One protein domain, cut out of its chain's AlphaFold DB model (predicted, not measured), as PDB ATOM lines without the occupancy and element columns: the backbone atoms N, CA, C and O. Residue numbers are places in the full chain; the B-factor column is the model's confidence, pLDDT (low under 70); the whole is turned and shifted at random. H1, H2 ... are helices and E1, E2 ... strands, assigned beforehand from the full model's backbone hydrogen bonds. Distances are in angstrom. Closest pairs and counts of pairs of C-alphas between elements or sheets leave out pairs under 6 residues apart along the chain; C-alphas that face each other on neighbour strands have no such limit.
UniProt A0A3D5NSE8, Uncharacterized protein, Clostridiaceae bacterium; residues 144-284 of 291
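Overview. This is residues 144 to 284 of the 291 residues of an uncharacterized protein of Clostridiaceae bacterium (UniProt A0A3D5NSE8). The chain is wound in stacked turns, a solenoid whose strands alternate between two parallel sheets set face to face. H1 covers the first turn at E2, while the short pair E1 and E13 lies beyond the stack, and residues 270 to 277 stick out before the last helix, H2. The printed part has 141 residues with two named helices and 13 named strands, in the order E1, H1, E2 to E12, E13, H2 along the chain; the class is mostly strand, strands holding 60 of the 73 residues in named elements. One sheet runs E2, E4, E6, E8, E10, E12 and the other E3, E5, E7, E9, E11; E1 and E13 are antiparallel. The whole is compact, with a radius of gyration of the C-alphas of 14.9 A and spans of 47 by 33 by 26 A.

Along the chain. Find C-alpha 144 at (11.393, -41.727, -28.904), where E1, residues 144 to 146, begins; H1 follows at 149 to 154. Then read the strands in turn: E2, 158 to 160; E3, 164 to 166; E4, 174 to 177; E5, 181 to 184; E6, 192 to 197, 16.5 A long; E7, 202 to 205; E8, 209 to 216, 19.6 A long. Go on through E9, 220 to 224; E10, 227 to 234, 18.1 A long; E11, 237 to 240; E12, 246 to 249; and E13, 264 to 267. H2, 278 to 284, ends at C-alpha 284, (7.357, -53.439, -34.262).

Arrangement. The two large sheets make a sandwich, two sheets face to face, with best planes 19 degrees apart. E7 and E8, one from each sheet, come closest at the C-alphas of Ile 202 and Ala 216, 6.8 A apart. Between E8 and E10, parallel at 3 degrees, look at N 214 and O 231, 2.9 A. E8 bends by 72 degrees at residue 212 and E10 by 81 degrees at residue 230. E10 and the edge strand E12 are parallel at 53 degrees, with N 248 and O 228 at 2.8 A; this sheet is twisted. In the other sheet, E7 and E9 are parallel, with N 222 and O 202 at 2.8 A. H1 is over E2 at a height over the sheet of 8.4 A; their closest C-alphas, Ala 153 and Val 159, are 6.6 A apart. E1 and E13 are antiparallel at 145 degrees, with N 145 and O 265 at 2.8 A. H2 is on neither large sheet. Every O i to N i+4 pair is within hydrogen-bond range in H1; in H2 it is 1 of 3, beside 2 of 4 for i+3.

Size, cuts and confidence. The C-alphas of His 186 and Ser 274 are farthest apart, at 47.2 A. The printed part has no cut. The link E12 to E13, residues 250 to 263, is long. Mean pLDDT of the printed part is 84.1; residues 241 to 244 and 267 to 284 are under 70.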
ATOM      1  N   ILE A 144      12.265 -42.612 -28.134       80.19
ATOM      2  CA  ILE A 144      11.393 -41.727 -28.904       80.19
ATOM      3  C   ILE A 144      11.788 -40.269 -28.715       80.19
ATOM      4  O   ILE A 144      11.833 -39.760 -27.598       80.19
ATOM      5  N   THR A 145      12.004 -39.582 -29.829       87.69
ATOM      6  CA  THR A 145      12.228 -38.140 -29.865       87.69
ATOM      7  C   THR A 145      10.952 -37.448 -30.335       87.69
ATOM      8  O   THR A 145      10.431 -37.711 -31.421       87.69
ATOM      9  N   LEU A 146      10.414 -36.559 -29.501       92.19
ATOM     10  CA  LEU A 146       9.223 -35.777 -29.832       92.19
ATOM     11  C   LEU A 146       9.546 -34.678 -30.853       92.19
ATOM     12  O   LEU A 146      10.644 -34.123 -30.860       92.19
ATOM     13  N   LYS A 147       8.563 -34.325 -31.686       94.44
ATOM     14  CA  LYS A 147       8.651 -33.145 -32.561       94.44
ATOM     15  C   LYS A 147       8.640 -31.846 -31.739       94.44
ATOM     16  O   LYS A 147       8.287 -31.846 -30.556       94.44
ATOM     17  N   ASP A 148       9.038 -30.735 -32.354       95.44
ATOM     18  CA  ASP A 148       8.943 -29.417 -31.724       95.44
ATOM     19  C   ASP A 148       7.486 -28.913 -31.636       95.44
ATOM     20  O   ASP A 148       6.573 -29.444 -32.270       95.44
ATOM     21  N   ASP A 149       7.260 -27.879 -30.822       97.50
ATOM     22  CA  ASP A 149       5.918 -27.328 -30.589       97.50
ATOM     23  C   ASP A 149       5.281 -26.701 -31.829       97.50
ATOM     24  O   ASP A 149       4.054 -26.722 -31.953       97.50
ATOM     25  N   GLN A 150       6.088 -26.186 -32.757       97.56
ATOM     26  CA  GLN A 150       5.573 -25.600 -33.987       97.56
ATOM     27  C   GLN A 150       5.018 -26.690 -34.904       97.56
ATOM     28  O   GLN A 150       3.896 -26.561 -35.386       97.56
ATOM     29  N   TRP A 151       5.737 -27.807 -35.054       97.19
ATOM     30  CA  TRP A 151       5.274 -28.964 -35.822       97.19
ATOM     31  C   TRP A 151       3.905 -29.461 -35.340       97.19
ATOM     32  O   TRP A 151       3.029 -29.772 -36.154       97.19
ATOM     33  N   TYR A 152       3.711 -29.511 -34.018       98.00
ATOM     34  CA  TYR A 152       2.444 -29.905 -33.403       98.00
ATOM     35  C   TYR A 152       1.335 -28.891 -33.689       98.00
ATOM     36  O   TYR A 152       0.245 -29.277 -34.124       98.00
ATOM     37  N   ALA A 153       1.606 -27.602 -33.471       97.56
ATOM     38  CA  ALA A 153       0.641 -26.535 -33.715       97.56
ATOM     39  C   ALA A 153       0.186 -26.503 -35.186       97.56
ATOM     40  O   ALA A 153      -1.016 -26.446 -35.452       97.56
ATOM     41  N   ASP A 154       1.122 -26.655 -36.127       97.62
ATOM     42  CA  ASP A 154       0.856 -26.683 -37.573       97.62
ATOM     43  C   ASP A 154      -0.034 -27.869 -37.993       97.62
ATOM     44  O   ASP A 154      -0.709 -27.811 -39.020       97.62
ATOM     45  N   ARG A 155      -0.084 -28.933 -37.180       96.31
ATOM     46  CA  ARG A 155      -0.918 -30.135 -37.386       96.31
ATOM     47  C   ARG A 155      -2.162 -30.183 -36.498       96.31
ATOM     48  O   ARG A 155      -2.805 -31.231 -36.364       96.31
ATOM     49  N   GLY A 156      -2.518 -29.047 -35.900       96.44
ATOM     50  CA  GLY A 156      -3.753 -28.876 -35.138       96.44
ATOM     51  C   GLY A 156      -3.727 -29.489 -33.739       96.44
ATOM     52  O   GLY A 156      -4.789 -29.712 -33.156       96.44
ATOM     53  N   TYR A 157      -2.547 -29.772 -33.184       98.31
ATOM     54  CA  TYR A 157      -2.435 -30.123 -31.772       98.31
ATOM     55  C   TYR A 157      -2.582 -28.870 -30.912       98.31
ATOM     56  O   TYR A 157      -1.992 -27.823 -31.176       98.31
ATOM     57  N   LEU A 158      -3.319 -29.002 -29.814       98.25
ATOM     58  CA  LEU A 158      -3.291 -28.019 -28.746       98.25
ATOM     59  C   LEU A 158      -1.982 -28.180 -27.968       98.25
ATOM     60  O   LEU A 158      -1.755 -29.232 -27.382       98.25
ATOM     61  N   VAL A 159      -1.148 -27.143 -27.921       98.31
ATOM     62  CA  VAL A 159       0.107 -27.154 -27.152       98.31
ATOM     63  C   VAL A 159      -0.084 -26.389 -25.840       98.31
ATOM     64  O   VAL A 159      -0.566 -25.252 -25.837       98.31
ATOM     65  N   LYS A 160       0.253 -27.009 -24.703       98.25
ATOM     66  CA  LYS A 160       0.089 -26.432 -23.359       98.25
ATOM     67  C   LYS A 160       1.380 -26.472 -22.547       98.25
ATOM     68  O   LYS A 160       1.964 -27.531 -22.322       98.25
ATOM     69  N   ALA A 161       1.768 -25.306 -22.035       93.94
ATOM     70  CA  ALA A 161       2.813 -25.185 -21.028       93.94
ATOM     71  C   ALA A 161       2.273 -25.640 -19.659       93.94
ATOM     72  O   ALA A 161       1.206 -25.199 -19.235       93.94
ATOM     73  N   GLY A 162       3.001 -26.508 -18.959       95.44
ATOM     74  CA  GLY A 162       2.634 -26.992 -17.623       95.44
ATOM     75  C   GLY A 162       1.746 -28.238 -17.618       95.44
ATOM     76  O   GLY A 162       1.843 -29.064 -18.515       95.44
ATOM     77  N   ASN A 163       0.933 -28.396 -16.567       98.06
ATOM     78  CA  ASN A 163      -0.017 -29.506 -16.410       98.06
ATOM     79  C   ASN A 163      -1.364 -29.170 -17.065       98.06
ATOM     80  O   ASN A 163      -1.783 -28.010 -17.075       98.06
ATOM     81  N   VAL A 164      -2.096 -30.189 -17.510       98.38
ATOM     82  CA  VAL A 164      -3.478 -30.065 -17.989       98.38
ATOM     83  C   VAL A 164      -4.370 -31.023 -17.212       98.38
ATOM     84  O   VAL A 164      -4.119 -32.223 -17.177       98.38
ATOM     85  N   SER A 165      -5.445 -30.490 -16.637       97.81
ATOM     86  CA  SER A 165      -6.510 -31.279 -16.018       97.81
ATOM     87  C   SER A 165      -7.838 -30.910 -16.663       97.81
ATOM     88  O   SER A 165      -8.234 -29.744 -16.627       97.81
ATOM     89  N   ILE A 166      -8.521 -31.887 -17.255       95.50
ATOM     90  CA  ILE A 166      -9.828 -31.687 -17.892       95.50
ATOM     91  C   ILE A 166     -10.826 -32.737 -17.419       95.50
ATOM     92  O   ILE A 166     -10.490 -33.908 -17.254       95.50
ATOM     93  N   ASN A 167     -12.084 -32.341 -17.247       90.31
ATOM     94  CA  ASN A 167     -13.129 -33.296 -16.883       90.31
ATOM     95  C   ASN A 167     -13.409 -34.243 -18.057       90.31
ATOM     96  O   ASN A 167     -13.096 -35.428 -17.984       90.31
ATOM     97  N   VAL A 168     -13.921 -33.715 -19.170       93.75
ATOM     98  CA  VAL A 168     -14.255 -34.500 -20.366       93.75
ATOM     99  C   VAL A 168     -13.163 -34.327 -21.415       93.75
ATOM    100  O   VAL A 168     -12.808 -33.197 -21.746       93.75
ATOM    101  N   ILE A 169     -12.644 -35.440 -21.939       96.88
ATOM    102  CA  ILE A 169     -11.732 -35.429 -23.087       96.88
ATOM    103  C   ILE A 169     -12.561 -35.082 -24.332       96.88
ATOM    104  O   ILE A 169     -13.555 -35.766 -24.581       96.88
ATOM    105  N   PRO A 170     -12.213 -34.033 -25.097       97.06
ATOM    106  CA  PRO A 170     -12.918 -33.705 -26.329       97.06
ATOM    107  C   PRO A 170     -12.856 -34.831 -27.368       97.06
ATOM    108  O   PRO A 170     -11.966 -35.681 -27.352       97.06
ATOM    109  N   ASN A 171     -13.781 -34.803 -28.321       97.19
ATOM    110  CA  ASN A 171     -13.730 -35.707 -29.468       97.19
ATOM    111  C   ASN A 171     -12.526 -35.365 -30.358       97.19
ATOM    112  O   ASN A 171     -12.223 -34.186 -30.549       97.19
ATOM    113  N   ASN A 172     -11.874 -36.382 -30.928       96.56
ATOM    114  CA  ASN A 172     -10.690 -36.241 -31.792       96.56
ATOM    115  C   ASN A 172      -9.561 -35.382 -31.182       96.56
ATOM    116  O   ASN A 172      -8.896 -34.609 -31.876       96.56
ATOM    117  N   TYR A 173      -9.400 -35.441 -29.859       97.69
ATOM    118  CA  TYR A 173      -8.542 -34.510 -29.139       97.69
ATOM    119  C   TYR A 173      -7.062 -34.761 -29.412       97.69
ATOM    120  O   TYR A 173      -6.554 -35.829 -29.088       97.69
ATOM    121  N   LYS A 174      -6.367 -33.759 -29.954       98.12
ATOM    122  CA  LYS A 174      -4.913 -33.752 -30.138       98.12
ATOM    123  C   LYS A 174      -4.286 -32.768 -29.152       98.12
ATOM    124  O   LYS A 174      -4.498 -31.561 -29.272       98.12
ATOM    125  N   LEU A 175      -3.541 -33.267 -28.170       98.56
ATOM    126  CA  LEU A 175      -2.934 -32.474 -27.102       98.56
ATOM    127  C   LEU A 175      -1.458 -32.826 -26.936       98.56
ATOM    128  O   LEU A 175      -1.102 -33.996 -26.807       98.56
ATOM    129  N   VAL A 176      -0.632 -31.790 -26.832       98.44
ATOM    130  CA  VAL A 176       0.722 -31.871 -26.293       98.44
ATOM    131  C   VAL A 176       0.796 -31.013 -25.039       98.44
ATOM    132  O   VAL A 176       0.469 -29.825 -25.056       98.44
ATOM    133  N   VAL A 177       1.217 -31.614 -23.936       98.44
ATOM    134  CA  VAL A 177       1.353 -30.970 -22.634       98.44
ATOM    135  C   VAL A 177       2.780 -31.155 -22.120       98.44
ATOM    136  O   VAL A 177       3.383 -32.210 -22.297       98.44
ATOM    137  N   ALA A 178       3.360 -30.105 -21.537       97.56
ATOM    138  CA  ALA A 178       4.752 -30.146 -21.088       97.56
ATOM    139  C   ALA A 178       4.964 -31.106 -19.907       97.56
ATOM    140  O   ALA A 178       5.984 -31.788 -19.849       97.56
ATOM    141  N   ASN A 179       4.002 -31.145 -18.984       98.12
ATOM    142  CA  ASN A 179       4.027 -31.980 -17.787       98.12
ATOM    143  C   ASN A 179       2.808 -32.917 -17.819       98.12
ATOM    144  O   ASN A 179       2.485 -33.450 -18.867       98.12
ATOM    145  N   ASN A 180       2.093 -33.086 -16.709       98.44
ATOM    146  CA  ASN A 180       1.084 -34.130 -16.570       98.44
ATOM    147  C   ASN A 180      -0.235 -33.815 -17.288       98.44
ATOM    148  O   ASN A 180      -0.721 -32.677 -17.252       98.44
ATOM    149  N   PHE A 181      -0.874 -34.857 -17.818       98.56
ATOM    150  CA  PHE A 181      -2.274 -34.842 -18.236       98.56
ATOM    151  C   PHE A 181      -3.148 -35.613 -17.244       98.56
ATOM    152  O   PHE A 181      -2.846 -36.754 -16.912       98.56
ATOM    153  N   ASN A 182      -4.273 -35.032 -16.825       98.19
ATOM    154  CA  ASN A 182      -5.240 -35.689 -15.950       98.19
ATOM    155  C   ASN A 182      -6.671 -35.534 -16.474       98.19
ATOM    156  O   ASN A 182      -7.115 -34.433 -16.809       98.19
ATOM    157  N   SER A 183      -7.438 -36.624 -16.466       96.75
ATOM    158  CA  SER A 183      -8.881 -36.584 -16.694       96.75
ATOM    159  C   SER A 183      -9.622 -37.604 -15.839       96.75
ATOM    160  O   SER A 183      -9.220 -38.761 -15.771       96.75
ATOM    161  N   ILE A 184     -10.733 -37.191 -15.220       90.62
ATOM    162  CA  ILE A 184     -11.451 -37.975 -14.197       90.62
ATOM    163  C   ILE A 184     -12.972 -38.040 -14.434       90.62
ATOM    164  O   ILE A 184     -13.763 -37.760 -13.539       90.62
ATOM    165  N   HIS A 185     -13.406 -38.394 -15.646       90.31
ATOM    166  CA  HIS A 185     -14.832 -38.462 -15.995       90.31
ATOM    167  C   HIS A 185     -15.190 -39.752 -16.737       90.31
ATOM    168  O   HIS A 185     -14.362 -40.332 -17.425       90.31
ATOM    169  N   HIS A 186     -16.454 -40.170 -16.661       91.50
ATOM    170  CA  HIS A 186     -16.953 -41.413 -17.268       91.50
ATOM    171  C   HIS A 186     -17.376 -41.270 -18.741       91.50
ATOM    172  O   HIS A 186     -17.911 -42.202 -19.328       91.50
ATOM    173  N   THR A 187     -17.172 -40.103 -19.354       94.56
ATOM    174  CA  THR A 187     -17.574 -39.880 -20.752       94.56
ATOM    175  C   THR A 187     -16.473 -40.350 -21.686       94.56
ATOM    176  O   THR A 187     -15.351 -39.837 -21.621       94.56
ATOM    177  N   SER A 188     -16.819 -41.291 -22.563       96.06
ATOM    178  CA  SER A 188     -15.971 -41.740 -23.666       96.06
ATOM    179  C   SER A 188     -15.845 -40.630 -24.719       96.06
ATOM    180  O   SER A 188     -16.877 -40.166 -25.215       96.06
ATOM    181  N   PRO A 189     -14.628 -40.174 -25.068       96.62
ATOM    182  CA  PRO A 189     -14.439 -39.322 -26.237       96.62
ATOM    183  C   PRO A 189     -14.782 -40.103 -27.513       96.62
ATOM    184  O   PRO A 189     -14.465 -41.286 -27.631       96.62
ATOM    185  N   ALA A 190     -15.406 -39.442 -28.486       95.69
ATOM    186  CA  ALA A 190     -15.588 -40.005 -29.818       95.69
ATOM    187  C   ALA A 190     -14.347 -39.765 -30.694       95.69
ATOM    188  O   ALA A 190     -13.727 -38.697 -30.641       95.69
ATOM    189  N   GLY A 191     -14.034 -40.737 -31.552       94.31
ATOM    190  CA  GLY A 191     -12.899 -40.674 -32.473       94.31
ATOM    191  C   GLY A 191     -11.543 -40.900 -31.801       94.31
ATOM    192  O   GLY A 191     -11.469 -41.394 -30.677       94.31
ATOM    193  N   ASN A 192     -10.470 -40.553 -32.515       94.88
ATOM    194  CA  ASN A 192      -9.099 -40.850 -32.097       94.88
ATOM    195  C   ASN A 192      -8.528 -39.717 -31.243       94.88
ATOM    196  O   ASN A 192      -8.395 -38.587 -31.716       94.88
ATOM    197  N   VAL A 193      -8.146 -40.017 -30.003       97.38
ATOM    198  CA  VAL A 193      -7.429 -39.068 -29.140       97.38
ATOM    199  C   VAL A 193      -5.922 -39.268 -29.260       97.38
ATOM    200  O   VAL A 193      -5.446 -40.393 -29.336       97.38
ATOM    201  N   ILE A 194      -5.145 -38.192 -29.271       97.69
ATOM    202  CA  ILE A 194      -3.684 -38.232 -29.234       97.69
ATOM    203  C   ILE A 194      -3.241 -37.312 -28.106       97.69
ATOM    204  O   ILE A 194      -3.416 -36.096 -28.192       97.69
ATOM    205  N   ILE A 195      -2.694 -37.891 -27.042       98.44
ATOM    206  CA  ILE A 195      -2.261 -37.154 -25.854       98.44
ATOM    207  C   ILE A 195      -0.783 -37.435 -25.627       98.44
ATOM    208  O   ILE A 195      -0.380 -38.582 -25.438       98.44
ATOM    209  N   ILE A 196       0.010 -36.368 -25.641       98.31
ATOM    210  CA  ILE A 196       1.459 -36.414 -25.464       98.31
ATOM    211  C   ILE A 196       1.812 -35.604 -24.222       98.31
ATOM    212  O   ILE A 196       1.597 -34.393 -24.188       98.31
ATOM    213  N   SER A 197       2.359 -36.272 -23.216       98.06
ATOM    214  CA  SER A 197       2.903 -35.672 -22.003       98.06
ATOM    215  C   SER A 197       4.422 -35.698 -22.087       98.06
ATOM    216  O   SER A 197       5.012 -36.765 -21.981       98.06
ATOM    217  N   LYS A 198       5.069 -34.551 -22.322       96.62
ATOM    218  CA  LYS A 198       6.510 -34.516 -22.632       96.62
ATOM    219  C   LYS A 198       7.381 -35.010 -21.473       96.62
ATOM    220  O   LYS A 198       8.248 -35.843 -21.689       96.62
ATOM    221  N   ASN A 199       7.142 -34.492 -20.267       96.38
ATOM    222  CA  ASN A 199       7.999 -34.719 -19.096       96.38
ATOM    223  C   ASN A 199       7.242 -35.298 -17.890       96.38
ATOM    224  O   ASN A 199       7.731 -35.211 -16.766       96.38
ATOM    225  N   GLY A 200       6.017 -35.786 -18.080       96.50
ATOM    226  CA  GLY A 200       5.180 -36.234 -16.970       96.50
ATOM    227  C   GLY A 200       4.268 -37.392 -17.330       96.50
ATOM    228  O   GLY A 200       4.376 -37.993 -18.402       96.50
ATOM    229  N   ASP A 201       3.311 -37.639 -16.451       97.81
ATOM    230  CA  ASP A 201       2.401 -38.769 -16.538       97.81
ATOM    231  C   ASP A 201       1.110 -38.427 -17.289       97.81
ATOM    232  O   ASP A 201       0.663 -37.276 -17.356       97.81
ATOM    233  N   ILE A 202       0.462 -39.466 -17.810       98.12
ATOM    234  CA  ILE A 202      -0.908 -39.396 -18.322       98.12
ATOM    235  C   ILE A 202      -1.798 -40.209 -17.386       98.12
ATOM    236  O   ILE A 202      -1.630 -41.419 -17.276       98.12
ATOM    237  N   SER A 203      -2.784 -39.566 -16.761       97.06
ATOM    238  CA  SER A 203      -3.802 -40.235 -15.947       97.06
ATOM    239  C   SER A 203      -5.195 -40.051 -16.548       97.06
ATOM    240  O   SER A 203      -5.718 -38.936 -16.642       97.06
ATOM    241  N   ILE A 204      -5.819 -41.156 -16.956       95.38
ATOM    242  CA  ILE A 204      -7.172 -41.189 -17.520       95.38
ATOM    243  C   ILE A 204      -8.019 -42.124 -16.667       95.38
ATOM    244  O   ILE A 204      -7.854 -43.338 -16.715       95.38
ATOM    245  N   LYS A 205      -8.961 -41.558 -15.912       92.81
ATOM    246  CA  LYS A 205      -9.845 -42.306 -15.010       92.81
ATOM    247  C   LYS A 205     -11.313 -42.205 -15.378       92.81
ATOM    248  O   LYS A 205     -11.717 -41.252 -16.036       92.81
ATOM    249  N   GLY A 206     -12.106 -43.140 -14.874       90.25
ATOM    250  CA  GLY A 206     -13.540 -43.228 -15.109       90.25
ATOM    251  C   GLY A 206     -13.850 -44.298 -16.149       90.25
ATOM    252  O   GLY A 206     -13.157 -44.406 -17.154       90.25
ATOM    253  N   TRP A 207     -14.899 -45.081 -15.895       88.88
ATOM    254  CA  TRP A 207     -15.334 -46.216 -16.716       88.88
ATOM    255  C   TRP A 207     -15.757 -45.794 -18.132       88.88
ATOM    256  O   TRP A 207     -16.937 -45.563 -18.390       88.88
ATOM    257  N   ARG A 208     -14.780 -45.641 -19.027       90.81
ATOM    258  CA  ARG A 208     -14.970 -45.155 -20.398       90.81
ATOM    259  C   ARG A 208     -14.112 -45.900 -21.406       90.81
ATOM    260  O   ARG A 208     -13.090 -46.487 -21.053       90.81
ATOM    261  N   ASP A 209     -14.523 -45.806 -22.658       93.38
ATOM    262  CA  ASP A 209     -13.803 -46.328 -23.810       93.38
ATOM    263  C   ASP A 209     -12.953 -45.214 -24.419       93.38
ATOM    264  O   ASP A 209     -13.444 -44.108 -24.662       93.38
ATOM    265  N   VAL A 210     -11.675 -45.490 -24.664       95.12
ATOM    266  CA  VAL A 210     -10.754 -44.546 -25.302       95.12
ATOM    267  C   VAL A 210     -10.087 -45.223 -26.486       95.12
ATOM    268  O   VAL A 210      -9.480 -46.282 -26.342       95.12
ATOM    269  N   THR A 211     -10.187 -44.599 -27.658       95.88
ATOM    270  CA  THR A 211      -9.442 -45.011 -28.851       95.88
ATOM    271  C   THR A 211      -8.409 -43.948 -29.181       95.88
ATOM    272  O   THR A 211      -8.765 -42.772 -29.273       95.88
ATOM    273  N   GLY A 212      -7.137 -44.313 -29.326       94.62
ATOM    274  CA  GLY A 212      -6.116 -43.296 -29.550       94.62
ATOM    275  C   GLY A 212      -4.676 -43.682 -29.253       94.62
ATOM    276  O   GLY A 212      -4.308 -44.851 -29.209       94.62
ATOM    277  N   ILE A 213      -3.854 -42.659 -29.043       93.81
ATOM    278  CA  ILE A 213      -2.424 -42.782 -28.781       93.81
ATOM    279  C   ILE A 213      -2.065 -41.968 -27.543       93.81
ATOM    280  O   ILE A 213      -2.369 -40.776 -27.459       93.81
ATOM    281  N   LEU A 214      -1.400 -42.618 -26.590       95.06
ATOM    282  CA  LEU A 214      -0.914 -42.006 -25.355       95.06
ATOM    283  C   LEU A 214       0.614 -42.090 -25.331       95.06
ATOM    284  O   LEU A 214       1.170 -43.182 -25.429       95.06
ATOM    285  N   ILE A 215       1.292 -40.948 -25.219       94.00
ATOM    286  CA  ILE A 215       2.758 -40.867 -25.282       94.00
ATOM    287  C   ILE A 215       3.283 -40.122 -24.054       94.00
ATOM    288  O   ILE A 215       2.999 -38.939 -23.878       94.00
ATOM    289  N   ALA A 216       4.066 -40.806 -23.225       94.00
ATOM    290  CA  ALA A 216       4.735 -40.273 -22.042       94.00
ATOM    291  C   ALA A 216       6.203 -40.754 -22.028       94.00
ATOM    292  O   ALA A 216       6.526 -41.698 -21.302       94.00
ATOM    293  N   PRO A 217       7.098 -40.166 -22.851       90.75
ATOM    294  CA  PRO A 217       8.460 -40.672 -23.046       90.75
ATOM    295  C   PRO A 217       9.297 -40.664 -21.766       90.75
ATOM    296  O   PRO A 217      10.227 -41.447 -21.656       90.75
ATOM    297  N   GLU A 218       8.954 -39.825 -20.790       90.56
ATOM    298  CA  GLU A 218       9.657 -39.726 -19.505       90.56
ATOM    299  C   GLU A 218       8.781 -40.087 -18.299       90.56
ATOM    300  O   GLU A 218       9.242 -40.015 -17.167       90.56
ATOM    301  N   GLY A 219       7.525 -40.478 -18.527       91.56
ATOM    302  CA  GLY A 219       6.562 -40.762 -17.462       91.56
ATOM    303  C   GLY A 219       5.884 -42.113 -17.630       91.56
ATOM    304  O   GLY A 219       6.272 -42.926 -18.481       91.56
ATOM    305  N   ARG A 220       4.846 -42.340 -16.823       90.25
ATOM    306  CA  ARG A 220       3.930 -43.487 -16.914       90.25
ATOM    307  C   ARG A 220       2.568 -43.098 -17.480       90.25
ATOM    308  O   ARG A 220       2.199 -41.924 -17.562       90.25
ATOM    309  N   VAL A 221       1.788 -44.113 -17.834       92.38
ATOM    310  CA  VAL A 221       0.377 -43.953 -18.189       92.38
ATOM    311  C   VAL A 221      -0.482 -44.768 -17.227       92.38
ATOM    312  O   VAL A 221      -0.405 -45.992 -17.218       92.38
ATOM    313  N   ASP A 222      -1.317 -44.085 -16.446       91.75
ATOM    314  CA  ASP A 222      -2.313 -44.670 -15.547       91.75
ATOM    315  C   ASP A 222      -3.695 -44.614 -16.216       91.75
ATOM    316  O   ASP A 222      -4.280 -43.536 -16.379       91.75
ATOM    317  N   PHE A 223      -4.239 -45.768 -16.599       90.25
ATOM    318  CA  PHE A 223      -5.554 -45.859 -17.226       90.25
ATOM    319  C   PHE A 223      -6.525 -46.696 -16.387       90.25
ATOM    320  O   PHE A 223      -6.337 -47.889 -16.154       90.25
ATOM    321  N   GLU A 224      -7.618 -46.055 -15.979       89.69
ATOM    322  CA  GLU A 224      -8.704 -46.620 -15.183       89.69
ATOM    323  C   GLU A 224     -10.045 -46.461 -15.925       89.69
ATOM    324  O   GLU A 224     -10.922 -45.709 -15.491       89.69
ATOM    325  N   GLY A 225     -10.194 -47.129 -17.070       87.06
ATOM    326  CA  GLY A 225     -11.400 -47.089 -17.905       87.06
ATOM    327  C   GLY A 225     -11.855 -48.469 -18.376       87.06
ATOM    328  O   GLY A 225     -11.180 -49.459 -18.126       87.06
ATOM    329  N   ALA A 226     -12.989 -48.516 -19.078       88.12
ATOM    330  CA  ALA A 226     -13.627 -49.750 -19.541       88.12
ATOM    331  C   ALA A 226     -12.847 -50.422 -20.681       88.12
ATOM    332  O   ALA A 226     -12.666 -51.639 -20.695       88.12
ATOM    333  N   SER A 227     -12.354 -49.643 -21.646       88.38
ATOM    334  CA  SER A 227     -11.488 -50.168 -22.698       88.38
ATOM    335  C   SER A 227     -10.519 -49.122 -23.238       88.38
ATOM    336  O   SER A 227     -10.833 -47.933 -23.312       88.38
ATOM    337  N   PHE A 228      -9.326 -49.572 -23.623       89.12
ATOM    338  CA  PHE A 228      -8.390 -48.784 -24.418       89.12
ATOM    339  C   PHE A 228      -8.110 -49.519 -25.727       89.12
ATOM    340  O   PHE A 228      -7.712 -50.682 -25.715       89.12
ATOM    341  N   THR A 229      -8.325 -48.851 -26.859       88.44
ATOM    342  CA  THR A 229      -7.979 -49.365 -28.188       88.44
ATOM    343  C   THR A 229      -6.945 -48.446 -28.820       88.44
ATOM    344  O   THR A 229      -7.272 -47.325 -29.201       88.44
ATOM    345  N   GLY A 230      -5.694 -48.878 -28.934       87.06
ATOM    346  CA  GLY A 230      -4.669 -47.962 -29.402       87.06
ATOM    347  C   GLY A 230      -3.236 -48.320 -29.079       87.06
ATOM    348  O   GLY A 230      -2.895 -49.484 -28.881       87.06
ATOM    349  N   ILE A 231      -2.413 -47.275 -29.026       85.56
ATOM    350  CA  ILE A 231      -0.972 -47.355 -28.790       85.56
ATOM    351  C   ILE A 231      -0.631 -46.573 -27.526       85.56
ATOM    352  O   ILE A 231      -1.078 -45.440 -27.340       85.56
ATOM    353  N   VAL A 232       0.189 -47.172 -26.667       86.88
ATOM    354  CA  VAL A 232       0.767 -46.504 -25.502       86.88
ATOM    355  C   VAL A 232       2.283 -46.576 -25.618       86.88
ATOM    356  O   VAL A 232       2.833 -47.656 -25.813       86.88
ATOM    357  N   ILE A 233       2.954 -45.432 -25.502       86.38
ATOM    358  CA  ILE A 233       4.415 -45.347 -25.463       86.38
ATOM    359  C   ILE A 233       4.805 -44.651 -24.169       86.38
ATOM    360  O   ILE A 233       4.431 -43.505 -23.931       86.38
ATOM    361  N   THR A 234       5.534 -45.358 -23.314       86.81
ATOM    362  CA  THR A 234       5.858 -44.889 -21.970       86.81
ATOM    363  C   THR A 234       7.128 -45.539 -21.447       86.81
ATOM    364  O   THR A 234       7.358 -46.730 -21.661       86.81
ATOM    365  N   LYS A 235       7.948 -44.755 -20.742       82.81
ATOM    366  CA  LYS A 235       9.197 -45.229 -20.135       82.81
ATOM    367  C   LYS A 235       8.980 -45.892 -18.782       82.81
ATOM    368  O   LYS A 235       9.607 -46.914 -18.496       82.81
ATOM    369  N   GLU A 236       8.086 -45.341 -17.965       80.75
ATOM    370  CA  GLU A 236       7.820 -45.860 -16.620       80.75
ATOM    371  C   GLU A 236       6.723 -46.937 -16.570       80.75
ATOM    372  O   GLU A 236       6.568 -47.597 -15.540       80.75
ATOM    373  N   GLY A 237       6.029 -47.176 -17.685       77.44
ATOM    374  CA  GLY A 237       5.111 -48.301 -17.861       77.44
ATOM    375  C   GLY A 237       3.649 -47.891 -18.017       77.44
ATOM    376  O   GLY A 237       3.260 -46.740 -17.809       77.44
ATOM    377  N   PHE A 238       2.832 -48.868 -18.411       82.81
ATOM    378  CA  PHE A 238       1.390 -48.710 -18.574       82.81
ATOM    379  C   PHE A 238       0.666 -49.449 -17.448       82.81
ATOM    380  O   PHE A 238       0.773 -50.666 -17.315       82.81
ATOM    381  N   PHE A 239      -0.070 -48.703 -16.634       80.06
ATOM    382  CA  PHE A 239      -0.778 -49.207 -15.470       80.06
ATOM    383  C   PHE A 239      -2.270 -49.254 -15.773       80.06
ATOM    384  O   PHE A 239      -2.947 -48.230 -15.861       80.06
ATOM    385  N   TYR A 240      -2.772 -50.475 -15.922       74.19
ATOM    386  CA  TYR A 240      -4.169 -50.769 -16.200       74.19
ATOM    387  C   TYR A 240      -4.743 -51.527 -15.002       74.19
ATOM    388  O   TYR A 240      -4.456 -52.702 -14.808       74.19
ATOM    389  N   THR A 241      -5.461 -50.848 -14.110       69.25
ATOM    390  CA  THR A 241      -5.720 -51.384 -12.756       69.25
ATOM    391  C   THR A 241      -7.162 -51.824 -12.512       69.25
ATOM    392  O   THR A 241      -7.448 -52.391 -11.459       69.25
ATOM    393  N   GLN A 242      -8.073 -51.609 -13.467       69.50
ATOM    394  CA  GLN A 242      -9.486 -51.955 -13.303       69.50
ATOM    395  C   GLN A 242      -9.845 -53.311 -13.911       69.50
ATOM    396  O   GLN A 242      -9.572 -53.582 -15.082       69.50
ATOM    397  N   GLY A 243     -10.529 -54.139 -13.120       65.06
ATOM    398  CA  GLY A 243     -11.034 -55.432 -13.561       65.06
ATOM    399  C   GLY A 243     -12.207 -55.329 -14.536       65.06
ATOM    400  O   GLY A 243     -13.021 -54.420 -14.433       65.06
ATOM    401  N   GLY A 244     -12.314 -56.283 -15.465       67.69
ATOM    402  CA  GLY A 244     -13.365 -56.318 -16.493       67.69
ATOM    403  C   GLY A 244     -13.116 -55.380 -17.677       67.69
ATOM    404  O   GLY A 244     -14.018 -55.158 -18.481       67.69
ATOM    405  N   SER A 245     -11.904 -54.837 -17.779       72.12
ATOM    406  CA  SER A 245     -11.532 -53.834 -18.772       72.12
ATOM    407  C   SER A 245     -10.761 -54.467 -19.943       72.12
ATOM    408  O   SER A 245     -10.108 -55.494 -19.771       72.12
ATOM    409  N   THR A 246     -10.827 -53.900 -21.152       74.88
ATOM    410  CA  THR A 246     -10.195 -54.489 -22.358       74.88
ATOM    411  C   THR A 246      -9.105 -53.601 -22.958       74.88
ATOM    412  O   THR A 246      -9.376 -52.450 -23.306       74.88
ATOM    413  N   LEU A 247      -7.911 -54.156 -23.194       79.69
ATOM    414  CA  LEU A 247      -6.839 -53.500 -23.944       79.69
ATOM    415  C   LEU A 247      -6.717 -54.106 -25.350       79.69
ATOM    416  O   LEU A 247      -6.411 -55.285 -25.508       79.69
ATOM    417  N   LYS A 248      -6.924 -53.293 -26.388       78.50
ATOM    418  CA  LYS A 248      -6.758 -53.690 -27.793       78.50
ATOM    419  C   LYS A 248      -5.621 -52.897 -28.414       78.50
ATOM    420  O   LYS A 248      -5.785 -51.726 -28.747       78.50
ATOM    421  N   ALA A 249      -4.477 -53.545 -28.572       75.12
ATOM    422  CA  ALA A 249      -3.340 -52.942 -29.244       75.12
ATOM    423  C   ALA A 249      -3.640 -52.737 -30.744       75.12
ATOM    424  O   ALA A 249      -4.392 -53.510 -31.348       75.12
ATOM    425  N   LYS A 250      -3.092 -51.665 -31.313       75.19
ATOM    426  CA  LYS A 250      -3.289 -51.233 -32.703       75.19
ATOM    427  C   LYS A 250      -1.960 -50.839 -33.335       75.19
ATOM    428  O   LYS A 250      -1.040 -50.465 -32.614       75.19
ATOM    429  N   GLU A 251      -1.879 -50.881 -34.658       74.44
ATOM    430  CA  GLU A 251      -0.663 -50.507 -35.384       74.44
ATOM    431  C   GLU A 251      -0.635 -48.996 -35.650       74.44
ATOM    432  O   GLU A 251      -1.682 -48.351 -35.723       74.44
ATOM    433  N   LEU A 252       0.551 -48.395 -35.826       77.94
ATOM    434  CA  LEU A 252       0.638 -46.952 -36.114       77.94
ATOM    435  C   LEU A 252      -0.127 -46.566 -37.384       77.94
ATOM    436  O   LEU A 252      -0.756 -45.510 -37.405       77.94
ATOM    437  N   GLY A 253      -0.117 -47.432 -38.402       76.88
ATOM    438  CA  GLY A 253      -0.833 -47.215 -39.660       76.88
ATOM    439  C   GLY A 253      -2.354 -47.099 -39.500       76.88
ATOM    440  O   GLY A 253      -2.994 -46.435 -40.312       76.88
ATOM    441  N   ASP A 254      -2.932 -47.653 -38.423       79.69
ATOM    442  CA  ASP A 254      -4.359 -47.496 -38.106       79.69
ATOM    443  C   ASP A 254      -4.713 -46.045 -37.720       79.69
ATOM    444  O   ASP A 254      -5.866 -45.623 -37.850       79.69
ATOM    445  N   PHE A 255      -3.735 -45.278 -37.227       85.00
ATOM    446  CA  PHE A 255      -3.911 -43.894 -36.774       85.00
ATOM    447  C   PHE A 255      -3.254 -42.864 -37.693       85.00
ATOM    448  O   PHE A 255      -3.749 -41.738 -37.787       85.00
ATOM    449  N   PHE A 256      -2.165 -43.242 -38.360       85.19
ATOM    450  CA  PHE A 256      -1.381 -42.394 -39.251       85.19
ATOM    451  C   PHE A 256      -1.189 -43.096 -40.602       85.19
ATOM    452  O   PHE A 256      -0.188 -43.783 -40.814       85.19
ATOM    453  N   PRO A 257      -2.141 -42.936 -41.539       84.12
ATOM    454  CA  PRO A 257      -1.975 -43.441 -42.899       84.12
ATOM    455  C   PRO A 257      -0.772 -42.805 -43.607       84.12
ATOM    456  O   PRO A 257      -0.110 -43.466 -44.405       84.12
ATOM    457  N   ASP A 258      -0.481 -41.537 -43.293       83.06
ATOM    458  CA  ASP A 258       0.705 -40.823 -43.759       83.06
ATOM    459  C   ASP A 258       1.806 -40.840 -42.672       83.06
ATOM    460  O   ASP A 258       1.591 -40.317 -41.573       83.06
ATOM    461  N   PRO A 259       3.003 -41.388 -42.964       78.38
ATOM    462  CA  PRO A 259       4.152 -41.366 -42.055       78.38
ATOM    463  C   PRO A 259       4.517 -39.973 -41.529       78.38
ATOM    464  O   PRO A 259       5.022 -39.829 -40.415       78.38
ATOM    465  N   SER A 260       4.309 -38.938 -42.344       83.81
ATOM    466  CA  SER A 260       4.679 -37.558 -42.022       83.81
ATOM    467  C   SER A 260       3.780 -36.916 -40.960       83.81
ATOM    468  O   SER A 260       4.107 -35.829 -40.470       83.81
ATOM    469  N   ASP A 261       2.697 -37.597 -40.573       88.56
ATOM    470  CA  ASP A 261       1.796 -37.216 -39.483       88.56
ATOM    471  C   ASP A 261       2.135 -37.887 -38.144       88.56
ATOM    472  O   ASP A 261       1.505 -37.577 -37.129       88.56
ATOM    473  N   ILE A 262       3.149 -38.759 -38.101       89.62
ATOM    474  CA  ILE A 262       3.587 -39.394 -36.855       89.62
ATOM    475  C   ILE A 262       4.226 -38.337 -35.928       89.62
ATOM    476  O   ILE A 262       5.183 -37.657 -36.318       89.62
ATOM    477  N   PRO A 263       3.751 -38.209 -34.670       91.25
ATOM    478  CA  PRO A 263       4.152 -37.134 -33.765       91.25
ATOM    479  C   PRO A 263       5.519 -37.321 -33.093       91.25
ATOM    480  O   PRO A 263       5.894 -36.545 -32.221       91.25
ATOM    481  N   PHE A 264       6.280 -38.343 -33.463       88.94
ATOM    482  CA  PHE A 264       7.572 -38.654 -32.865       88.94
ATOM    483  C   PHE A 264       8.487 -39.329 -33.886       88.94
ATOM    484  O   PHE A 264       8.078 -39.701 -34.983       88.94
ATOM    485  N   ILE A 265       9.752 -39.440 -33.518       84.00
ATOM    486  CA  ILE A 265      10.796 -40.173 -34.224       84.00
ATOM    487  C   ILE A 265      11.218 -41.310 -33.299       84.00
ATOM    488  O   ILE A 265      11.279 -41.101 -32.092       84.00
ATOM    489  N   VAL A 266      11.483 -42.495 -33.842       73.06
ATOM    490  CA  VAL A 266      12.023 -43.620 -33.071       73.06
ATOM    491  C   VAL A 266      13.517 -43.743 -33.377       73.06
ATOM    492  O   VAL A 266      13.888 -44.068 -34.503       73.06
ATOM    493  N   ASP A 267      14.363 -43.465 -32.390       67.69
ATOM    494  CA  ASP A 267      15.810 -43.661 -32.442       67.69
ATOM    495  C   ASP A 267      16.152 -45.133 -32.139       67.69
ATOM    496  O   ASP A 267      15.474 -45.793 -31.349       67.69
ATOM    497  N   GLY A 268      17.211 -45.659 -32.764       50.97
ATOM    498  CA  GLY A 268      17.603 -47.077 -32.655       50.97
ATOM    499  C   GLY A 268      17.060 -47.969 -33.777       50.97
ATOM    500  O   GLY A 268      17.500 -49.103 -33.938       50.97
ATOM    501  N   ILE A 269      16.191 -47.424 -34.629       49.09
ATOM    502  CA  ILE A 269      15.866 -47.988 -35.940       49.09
ATOM    503  C   ILE A 269      16.881 -47.381 -36.916       49.09
ATOM    504  O   ILE A 269      16.758 -46.224 -37.310       49.09
ATOM    505  N   GLY A 270      17.974 -48.111 -37.158       36.00
ATOM    506  CA  GLY A 270      19.243 -47.590 -37.670       36.00
ATOM    507  C   GLY A 270      19.134 -46.569 -38.807       36.00
ATOM    508  O   GLY A 270      18.783 -46.903 -39.930       36.00
ATOM    509  N   ALA A 271      19.595 -45.343 -38.553       32.59
ATOM    510  CA  ALA A 271      19.863 -44.334 -39.581       32.59
ATOM    511  C   ALA A 271      21.117 -44.657 -40.435       32.59
ATOM    512  O   ALA A 271      21.707 -43.764 -41.039       32.59
ATOM    513  N   GLY A 272      21.561 -45.920 -40.451       32.75
ATOM    514  CA  GLY A 272      22.851 -46.334 -41.004       32.75
ATOM    515  C   GLY A 272      22.866 -47.664 -41.752       32.75
ATOM    516  O   GLY A 272      23.903 -47.978 -42.323       32.75
ATOM    517  N   ASP A 273      21.757 -48.405 -41.810       31.38
ATOM    518  CA  ASP A 273      21.648 -49.571 -42.689       31.38
ATOM    519  C   ASP A 273      20.438 -49.418 -43.604       31.38
ATOM    520  O   ASP A 273      19.336 -49.040 -43.208       31.38
ATOM    521  N   SER A 274      20.691 -49.636 -44.885       38.84
ATOM    522  CA  SER A 274      19.702 -49.477 -45.939       38.84
ATOM    523  C   SER A 274      18.648 -50.577 -45.795       38.84
ATOM    524  O   SER A 274      19.019 -51.745 -45.783       38.84
ATOM    525  N   LEU A 275      17.362 -50.192 -45.785       33.56
ATOM    526  CA  LEU A 275      16.155 -51.047 -45.844       33.56
ATOM    527  C   LEU A 275      15.545 -51.507 -44.504       33.56
ATOM    528  O   LEU A 275      15.208 -52.676 -44.351       33.56
ATOM    529  N   ILE A 276      15.270 -50.570 -43.593       41.41
ATOM    530  CA  ILE A 276      14.060 -50.681 -42.762       41.41
ATOM    531  C   ILE A 276      13.025 -49.743 -43.381       41.41
ATOM    532  O   ILE A 276      13.192 -48.523 -43.406       41.41
ATOM    533  N   THR A 277      12.003 -50.323 -43.993       41.69
ATOM    534  CA  THR A 277      10.932 -49.590 -44.670       41.69
ATOM    535  C   THR A 277       9.858 -49.175 -43.667       41.69
ATOM    536  O   THR A 277       9.761 -49.715 -42.570       41.69
ATOM    537  N   TYR A 278       9.015 -48.209 -44.031       45.97
ATOM    538  CA  TYR A 278       7.872 -47.785 -43.211       45.97
ATOM    539  C   TYR A 278       6.975 -48.960 -42.765       45.97
ATOM    540  O   TYR A 278       6.420 -48.940 -41.669       45.97
ATOM    541  N   GLU A 279       6.900 -50.018 -43.579       44.59
ATOM    542  CA  GLU A 279       6.172 -51.253 -43.266       44.59
ATOM    543  C   GLU A 279       6.752 -52.024 -42.071       44.59
ATOM    544  O   GLU A 279       6.030 -52.761 -41.397       44.59
ATOM    545  N   ASP A 280       8.035 -51.834 -41.766       41.12
ATOM    546  CA  ASP A 280       8.690 -52.472 -40.630       41.12
ATOM    547  C   ASP A 280       8.347 -51.743 -39.321       41.12
ATOM    548  O   ASP A 280       8.117 -52.389 -38.305       41.12
ATOM    549  N   LEU A 281       8.176 -50.415 -39.335       41.25
ATOM    550  CA  LEU A 281       7.738 -49.639 -38.160       41.25
ATOM    551  C   LEU A 281       6.303 -49.982 -37.723       41.25
ATOM    552  O   LEU A 281       6.004 -49.985 -36.528       41.25
ATOM    553  N   ILE A 282       5.435 -50.311 -38.686       44.31
ATOM    554  CA  ILE A 282       4.034 -50.697 -38.456       44.31
ATOM    555  C   ILE A 282       3.935 -51.994 -37.627       44.31
ATOM    556  O   ILE A 282       3.016 -52.128 -36.821       44.31
ATOM    557  N   LYS A 283       4.911 -52.907 -37.747       38.91
ATOM    558  CA  LYS A 283       4.899 -54.227 -37.085       38.91
ATOM    559  C   LYS A 283       5.521 -54.255 -35.682       38.91
ATOM    560  O   LYS A 283       5.261 -55.190 -34.931       38.91
ATOM    561  N   HIS A 284       6.358 -53.277 -35.331       36.28
ATOM    562  CA  HIS A 284       7.357 -53.439 -34.262       36.28
ATOM    563  C   HIS A 284       7.108 -52.633 -32.975       36.28
ATOM    564  O   HIS A 284       7.815 -52.830 -31.982       36.28
TER     565      HIS A 284